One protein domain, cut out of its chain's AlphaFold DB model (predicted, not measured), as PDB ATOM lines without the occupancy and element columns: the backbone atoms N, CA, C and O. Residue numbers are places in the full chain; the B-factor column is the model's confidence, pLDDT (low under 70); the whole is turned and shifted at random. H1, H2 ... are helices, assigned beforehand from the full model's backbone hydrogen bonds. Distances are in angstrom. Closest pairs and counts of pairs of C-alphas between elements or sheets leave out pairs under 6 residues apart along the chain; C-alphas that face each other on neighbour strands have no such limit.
ATOM      1  N   VAL A  13     379.778 359.704 408.715       90.69
ATOM      2  CA  VAL A  13     380.059 358.730 407.648       90.69
ATOM      3  C   VAL A  13     381.360 358.003 407.958       90.69
ATOM      4  O   VAL A  13     382.366 358.631 408.283       90.69
ATOM      5  N   ARG A  14     381.340 356.670 407.870       94.62
ATOM      6  CA  ARG A  14     382.565 355.862 407.888       94.62
ATOM      7  C   ARG A  14     383.168 355.866 406.488       94.62
ATOM      8  O   ARG A  14     382.451 355.634 405.521       94.62
ATOM      9  N   MET A  15     384.469 356.110 406.402       93.19
ATOM     10  CA  MET A  15     385.222 356.114 405.150       93.19
ATOM     11  C   MET A  15     386.387 355.139 405.256       93.19
ATOM     12  O   MET A  15     386.993 355.017 406.323       93.19
ATOM     13  N   ASP A  16     386.692 354.451 404.158       97.75
ATOM     14  CA  ASP A  16     387.917 353.664 404.062       97.75
ATOM     15  C   ASP A  16     389.159 354.569 403.954       97.75
ATOM     16  O   ASP A  16     389.079 355.777 403.706       97.75
ATOM     17  N   ALA A  17     390.330 353.971 404.178       97.44
ATOM     18  CA  ALA A  17     391.599 354.693 404.195       97.44
ATOM     19  C   ALA A  17     391.955 355.306 402.829       97.44
ATOM     20  O   ALA A  17     392.543 356.385 402.777       97.44
ATOM     21  N   VAL A  18     391.579 354.640 401.732       98.00
ATOM     22  CA  VAL A  18     391.879 355.093 400.365       98.00
ATOM     23  C   VAL A  18     391.107 356.376 400.064       98.00
ATOM     24  O   VAL A  18     391.700 357.383 399.677       98.00
ATOM     25  N   THR A  19     389.805 356.373 400.337       96.69
ATOM     26  CA  THR A  19     388.905 357.517 400.179       96.69
ATOM     27  C   THR A  19     389.370 358.695 401.026       96.69
ATOM     28  O   THR A  19     389.438 359.826 400.538       96.69
ATOM     29  N   LEU A  20     389.746 358.439 402.284       96.31
ATOM     30  CA  LEU A  20     390.233 359.483 403.181       96.31
ATOM     31  C   LEU A  20     391.537 360.108 402.665       96.31
ATOM     32  O   LEU A  20     391.663 361.333 402.671       96.31
ATOM     33  N   SER A  21     392.475 359.289 402.175       98.00
ATOM     34  CA  SER A  21     393.735 359.772 401.604       98.00
ATOM     35  C   SER A  21     393.507 360.613 400.351       98.00
ATOM     36  O   SER A  21     394.101 361.681 400.218       98.00
ATOM     37  N   MET A  22     392.637 360.169 399.440       97.94
ATOM     38  CA  MET A  22     392.317 360.919 398.221       97.94
ATOM     39  C   MET A  22     391.673 362.271 398.548       97.94
ATOM     40  O   MET A  22     392.056 363.293 397.977       97.94
ATOM     41  N   MET A  23     390.736 362.290 399.501       96.88
ATOM     42  CA  MET A  23     390.115 363.521 399.991       96.88
ATOM     43  C   MET A  23     391.156 364.467 400.603       96.88
ATOM     44  O   MET A  23     391.130 365.666 400.329       96.88
ATOM     45  N   ASP A  24     392.074 363.941 401.421       97.50
ATOM     46  CA  ASP A  24     393.133 364.726 402.059       97.50
ATOM     47  C   ASP A  24     394.077 365.368 401.029       97.50
ATOM     48  O   ASP A  24     394.405 366.550 401.165       97.50
ATOM     49  N   THR A  25     394.437 364.653 399.961       98.12
ATOM     50  CA  THR A  25     395.203 365.211 398.837       98.12
ATOM     51  C   THR A  25     394.413 366.284 398.083       98.12
ATOM     52  O   THR A  25     394.912 367.393 397.888       98.12
ATOM     53  N   ALA A  26     393.163 366.000 397.699       97.94
ATOM     54  CA  ALA A  26     392.335 366.921 396.920       97.94
ATOM     55  C   ALA A  26     392.075 368.245 397.656       97.94
ATOM     56  O   ALA A  26     392.279 369.327 397.101       97.94
ATOM     57  N   ARG A  27     391.695 368.185 398.941       97.69
ATOM     58  CA  ARG A  27     391.466 369.402 399.734       97.69
ATOM     59  C   ARG A  27     392.747 370.211 399.943       97.69
ATOM     60  O   ARG A  27     392.663 371.427 400.083       97.69
ATOM     61  N   ALA A  28     393.917 369.562 399.974       97.75
ATOM     62  CA  ALA A  28     395.194 370.253 400.124       97.75
ATOM     63  C   ALA A  28     395.502 371.115 398.893       97.75
ATOM     64  O   ALA A  28     395.899 372.268 399.048       97.75
ATOM     65  N   TYR A  29     395.231 370.606 397.686       98.19
ATOM     66  CA  TYR A  29     395.357 371.382 396.446       98.19
ATOM     67  C   TYR A  29     394.442 372.610 396.430       98.19
ATOM     68  O   TYR A  29     394.859 373.685 396.006       98.19
ATOM     69  N   LEU A  30     393.225 372.471 396.958       96.25
ATOM     70  CA  LEU A  30     392.250 373.561 397.045       96.25
ATOM     71  C   LEU A  30     392.434 374.461 398.278       96.25
ATOM     72  O   LEU A  30     391.733 375.462 398.414       96.25
ATOM     73  N   LYS A  31     393.368 374.124 399.180       96.94
ATOM     74  CA  LYS A  31     393.594 374.806 400.467       96.94
ATOM     75  C   LYS A  31     392.324 374.895 401.327       96.94
ATOM     76  O   LYS A  31     392.056 375.916 401.960       96.94
ATOM     77  N   LEU A  32     391.543 373.816 401.354       96.00
ATOM     78  CA  LEU A  32     390.304 373.710 402.126       96.00
ATOM     79  C   LEU A  32     390.480 372.817 403.359       96.00
ATOM     80  O   LEU A  32     391.220 371.823 403.362       96.00
ATOM     81  N   ASP A  33     389.755 373.154 404.425       96.88
ATOM     82  CA  ASP A  33     389.585 372.248 405.555       96.88
ATOM     83  C   ASP A  33     388.670 371.062 405.182       96.88
ATOM     84  O   ASP A  33     387.933 371.101 404.191       96.88
ATOM     85  N   LYS A  34     388.726 369.986 405.981       93.75
ATOM     86  CA  LYS A  34     387.952 368.754 405.737       93.75
ATOM     87  C   LYS A  34     386.446 369.026 405.676       93.75
ATOM     88  O   LYS A  34     385.775 368.575 404.753       93.75
ATOM     89  N   SER A  35     385.916 369.775 406.639       93.19
ATOM     90  CA  SER A  35     384.479 370.036 406.773       93.19
ATOM     91  C   SER A  35     383.936 370.907 405.642       93.19
ATOM     92  O   SER A  35     382.793 370.734 405.221       93.19
ATOM     93  N   LYS A  36     384.717 371.871 405.157       95.00
ATOM     94  CA  LYS A  36     384.370 372.717 404.017       95.00
ATOM     95  C   LYS A  36     384.409 371.912 402.722       95.00
ATOM     96  O   LYS A  36     383.406 371.906 402.018       95.00
ATOM     97  N   PHE A  37     385.480 371.149 402.484       96.44
ATOM     98  CA  PHE A  37     385.597 370.286 401.306       96.44
ATOM     99  C   PHE A  37     384.434 369.286 401.201       96.44
ATOM    100  O   PHE A  37     383.808 369.182 400.148       96.44
ATOM    101  N   ILE A  38     384.091 368.595 402.297       95.00
ATOM    102  CA  ILE A  38     382.979 367.630 402.317       95.00
ATOM    103  C   ILE A  38     381.645 368.326 402.026       95.00
ATOM    104  O   ILE A  38     380.881 367.848 401.191       95.00
ATOM    105  N   ARG A  39     381.350 369.457 402.683       94.44
ATOM    106  CA  ARG A  39     380.081 370.177 402.476       94.44
ATOM    107  C   ARG A  39     379.927 370.685 401.047       94.44
ATOM    108  O   ARG A  39     378.838 370.574 400.494       94.44
ATOM    109  N   GLU A  40     380.991 371.233 400.466       95.81
ATOM    110  CA  GLU A  40     380.980 371.714 399.081       95.81
ATOM    111  C   GLU A  40     380.814 370.551 398.099       95.81
ATOM    112  O   GLU A  40     379.919 370.604 397.263       95.81
ATOM    113  N   SER A  41     381.556 369.454 398.285       95.88
ATOM    114  CA  SER A  41     381.454 368.261 397.431       95.88
ATOM    115  C   SER A  41     380.059 367.625 397.473       95.88
ATOM    116  O   SER A  41     379.504 367.240 396.444       95.88
ATOM    117  N   VAL A  42     379.465 367.516 398.670       95.56
ATOM    118  CA  VAL A  42     378.102 366.989 398.840       95.56
ATOM    119  C   VAL A  42     377.087 367.905 398.163       95.56
ATOM    120  O   VAL A  42     376.200 367.409 397.473       95.56
ATOM    121  N   ARG A  43     377.219 369.225 398.333       96.69
ATOM    122  CA  ARG A  43     376.323 370.200 397.705       96.69
ATOM    123  C   ARG A  43     376.400 370.122 396.186       96.69
ATOM    124  O   ARG A  43     375.363 369.972 395.556       96.69
ATOM    125  N   GLU A  44     377.602 370.158 395.624       97.12
ATOM    126  CA  GLU A  44     377.819 370.089 394.178       97.12
ATOM    127  C   GLU A  44     377.191 368.823 393.585       97.12
ATOM    128  O   GLU A  44     376.427 368.882 392.618       97.12
ATOM    129  N   LYS A  45     377.438 367.661 394.207       97.12
ATOM    130  CA  LYS A  45     376.860 366.405 393.726       97.12
ATOM    131  C   LYS A  45     375.338 366.375 393.872       97.12
ATOM    132  O   LYS A  45     374.661 365.887 392.968       97.12
ATOM    133  N   ALA A  46     374.800 366.882 394.981       96.75
ATOM    134  CA  ALA A  46     373.360 366.946 395.204       96.75
ATOM    135  C   ALA A  46     372.674 367.863 394.182       96.75
ATOM    136  O   ALA A  46     371.678 367.462 393.586       96.75
ATOM    137  N   GLU A  47     373.230 369.047 393.924       96.56
ATOM    138  CA  GLU A  47     372.734 369.982 392.909       96.56
ATOM    139  C   GLU A  47     372.730 369.345 391.519       96.56
ATOM    140  O   GLU A  47     371.724 369.426 390.813       96.56
ATOM    141  N   ALA A  48     373.804 368.641 391.148       95.50
ATOM    142  CA  ALA A  48     373.885 367.942 389.870       95.50
ATOM    143  C   ALA A  48     372.793 366.865 389.721       95.50
ATOM    144  O   ALA A  48     372.118 366.817 388.694       95.50
ATOM    145  N   VAL A  49     372.580 366.041 390.753       95.88
ATOM    146  CA  VAL A  49     371.552 364.984 390.747       95.88
ATOM    147  C   VAL A  49     370.144 365.584 390.713       95.88
ATOM    148  O   VAL A  49     369.309 365.161 389.916       95.88
ATOM    149  N   ILE A  50     369.868 366.606 391.527       94.62
ATOM    150  CA  ILE A  50     368.568 367.294 391.523       94.62
ATOM    151  C   ILE A  50     368.292 367.891 390.140       94.62
ATOM    152  O   ILE A  50     367.205 367.701 389.597       94.62
ATOM    153  N   ALA A  51     369.276 368.567 389.545       91.38
ATOM    154  CA  ALA A  51     369.134 369.169 388.226       91.38
ATOM    155  C   ALA A  51     368.921 368.129 387.117       91.38
ATOM    156  O   ALA A  51     368.225 368.419 386.145       91.38
ATOM    157  N   GLU A  52     369.508 366.939 387.238       90.06
ATOM    158  CA  GLU A  52     369.284 365.829 386.310       90.06
ATOM    159  C   GLU A  52     367.836 365.326 386.371       90.06
ATOM    160  O   GLU A  52     367.205 365.161 385.331       90.06
ATOM    161  N   HIS A  53     367.280 365.162 387.575       88.94
ATOM    162  CA  HIS A  53     365.935 364.610 387.762       88.94
ATOM    163  C   HIS A  53     364.797 365.630 387.626       88.94
ATOM    164  O   HIS A  53     363.674 365.247 387.308       88.94
ATOM    165  N   GLN A  54     365.052 366.920 387.858       89.50
ATOM    166  CA  GLN A  54     364.039 367.971 387.691       89.50
ATOM    167  C   GLN A  54     363.872 368.430 386.238       89.50
ATOM    168  O   GLN A  54     362.910 369.129 385.921       89.50
ATOM    169  N   LYS A  55     364.795 368.064 385.344       82.94
ATOM    170  CA  LYS A  55     364.718 368.428 383.928       82.94
ATOM    171  C   LYS A  55     364.020 367.328 383.140       82.94
ATOM    172  O   LYS A  55     364.629 366.322 382.789       82.94
ATOM    173  N   THR A  56     362.767 367.569 382.767       77.50
ATOM    174  CA  THR A  56     362.118 366.787 381.712       77.50
ATOM    175  C   THR A  56     362.759 367.159 380.379       77.50
ATOM    176  O   THR A  56     362.645 368.295 379.920       77.50
ATOM    177  N   ARG A  57     363.478 366.216 379.766       80.19
ATOM    178  CA  ARG A  57     363.989 366.381 378.403       80.19
ATOM    179  C   ARG A  57     362.928 365.884 377.435       80.19
ATOM    180  O   ARG A  57     362.533 364.727 377.512       80.19
ATOM    181  N   PHE A  58     362.495 366.757 376.539       84.50
ATOM    182  CA  PHE A  58     361.601 366.401 375.446       84.50
ATOM    183  C   PHE A  58     362.404 366.133 374.177       84.50
ATOM    184  O   PHE A  58     363.388 366.828 373.900       84.50
ATOM    185  N   SER A  59     361.980 365.139 373.396       88.19
ATOM    186  CA  SER A  59     362.319 365.107 371.973       88.19
ATOM    187  C   SER A  59     361.644 366.283 371.248       88.19
ATOM    188  O   SER A  59     360.778 366.957 371.810       88.19
ATOM    189  N   ALA A  60     362.018 366.551 369.994       87.25
ATOM    190  CA  ALA A  60     361.343 367.590 369.212       87.25
ATOM    191  C   ALA A  60     359.835 367.300 369.056       87.25
ATOM    192  O   ALA A  60     359.020 368.215 369.136       87.25
ATOM    193  N   GLU A  61     359.469 366.026 368.903       90.75
ATOM    194  CA  GLU A  61     358.077 365.584 368.796       90.75
ATOM    195  C   GLU A  61     357.322 365.778 370.115       90.75
ATOM    196  O   GLU A  61     356.233 366.356 370.118       90.75
ATOM    197  N   ASP A  62     357.928 365.384 371.243       91.06
ATOM    198  CA  ASP A  62     357.337 365.601 372.569       91.06
ATOM    199  C   ASP A  62     357.147 367.092 372.851       91.06
ATOM    200  O   ASP A  62     356.143 367.486 373.436       91.06
ATOM    201  N   TRP A  63     358.089 367.934 372.411       90.50
ATOM    202  CA  TRP A  63     358.011 369.381 372.587       90.50
ATOM    203  C   TRP A  63     356.780 369.953 371.881       90.50
ATOM    204  O   TRP A  63     355.973 370.647 372.500       90.50
ATOM    205  N   THR A  64     356.593 369.627 370.599       91.44
ATOM    206  CA  THR A  64     355.433 370.090 369.827       91.44
ATOM    207  C   THR A  64     354.121 369.551 370.395       91.44
ATOM    208  O   THR A  64     353.169 370.316 370.547       91.44
ATOM    209  N   ALA A  65     354.063 368.265 370.751       91.69
ATOM    210  CA  ALA A  65     352.859 367.660 371.315       91.69
ATOM    211  C   ALA A  65     352.493 368.260 372.683       91.69
ATOM    212  O   ALA A  65     351.328 368.572 372.934       91.69
ATOM    213  N   PHE A  66     353.484 368.457 373.556       90.62
ATOM    214  CA  PHE A  66     353.286 368.998 374.895       90.62
ATOM    215  C   PHE A  66     352.798 370.448 374.858       90.62
ATOM    216  O   PHE A  66     351.782 370.764 375.478       90.62
ATOM    217  N   PHE A  67     353.472 371.323 374.107       90.81
ATOM    218  CA  PHE A  67     353.059 372.726 374.017       90.81
ATOM    219  C   PHE A  67     351.746 372.896 373.245       90.81
ATOM    220  O   PHE A  67     350.901 373.675 373.677       90.81
ATOM    221  N   GLY A  68     351.491 372.089 372.210       92.69
ATOM    222  CA  GLY A  68     350.186 372.074 371.539       92.69
ATOM    223  C   GLY A  68     349.031 371.708 372.481       92.69
ATOM    224  O   GLY A  68     347.952 372.292 372.393       92.69
ATOM    225  N   ALA A  69     349.259 370.796 373.433       91.75
ATOM    226  CA  ALA A  69     348.270 370.450 374.456       91.75
ATOM    227  C   ALA A  69     348.056 371.557 375.508       91.75
ATOM    228  O   ALA A  69     346.998 371.584 376.138       91.75
ATOM    229  N   LEU A  70     349.027 372.457 375.710       91.12
ATOM    230  CA  LEU A  70     348.867 373.640 376.565       91.12
ATOM    231  C   LEU A  70     348.081 374.748 375.857       91.12
ATOM    232  O   LEU A  70     347.215 375.361 376.479       91.12
ATOM    233  N   ASP A  71     348.354 374.971 374.570       93.31
ATOM    234  CA  ASP A  71     347.674 375.991 373.764       93.31
ATOM    235  C   ASP A  71     346.208 375.621 373.487       93.31
ATOM    236  O   ASP A  71     345.322 376.479 373.507       93.31
ATOM    237  N   ALA A  72     345.935 374.334 373.258       92.50
ATOM    238  CA  ALA A  72     344.599 373.802 373.006       92.50
ATOM    239  C   ALA A  72     344.295 372.615 373.940       92.50
ATOM    240  O   ALA A  72     344.339 371.453 373.519       92.50
TER     241      ALA A  72
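What this domain is: This is residues 13 to 72 of the 92 residues of the protein "DUF1778 domain-containing protein" of Jiella pacifica (UniProt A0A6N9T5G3). A long helix, H2, is the shaft of an open, drawn-out shape: the shorter H1 is set crosswise at its first end, so that the two make an L, and H3 lies off beyond its other end on a stretched link. There is no core where the three helices come together; H2, the link after it and H3 make the length. The printed part has 60 residues with three named helices, in the order H1, H2, H3, and no named strand, and its class is all helix. It is extended, with a radius of gyration of the C-alphas of 20.3 A, and spans 58 by 21 by 18 A.

How they stand to each other: H2, residues 34 to 54, and H1, residues 17 to 29, only just touch, with 3 pairs of C-alphas within 8 A, and only at the corner by their link. H1 touches H2 with residues 24 to 27 alone, and H2 touches H1 with residues 34 to 37 alone. Their closest C-alphas, those of Arg 27 and Phe 37, are 6.1 A apart. Their lines are about perpendicular, at 83 degrees. H3, residues 60 to 71, is apart from H2 and from H1. In H1, H2 and H3 every O i to N i+4 pair is within hydrogen-bond range.

Where its parts are: H2 is 30.0 A long, from C-alpha 34 at (387.952, 368.754, 405.737) to C-alpha 54 at (364.039, 367.971, 387.691). H1 begins at C-alpha 17, at (391.599, 354.693, 404.195), and is 18.8 A long. H3 is 16.7 A long and ends at C-alpha 71, at (347.674, 375.991, 373.764).

The domain as a whole: The C-alphas farthest apart, those of Ala 17 and Ala 72, are 59.6 A apart. Residues 39 to 57, of which 39 to 54 belong to H2, stand free. The links H1 to H2 and H2 to H3 are tight. The printed part has no cut; its mean pLDDT is 93.6, and no printed residue is under 70.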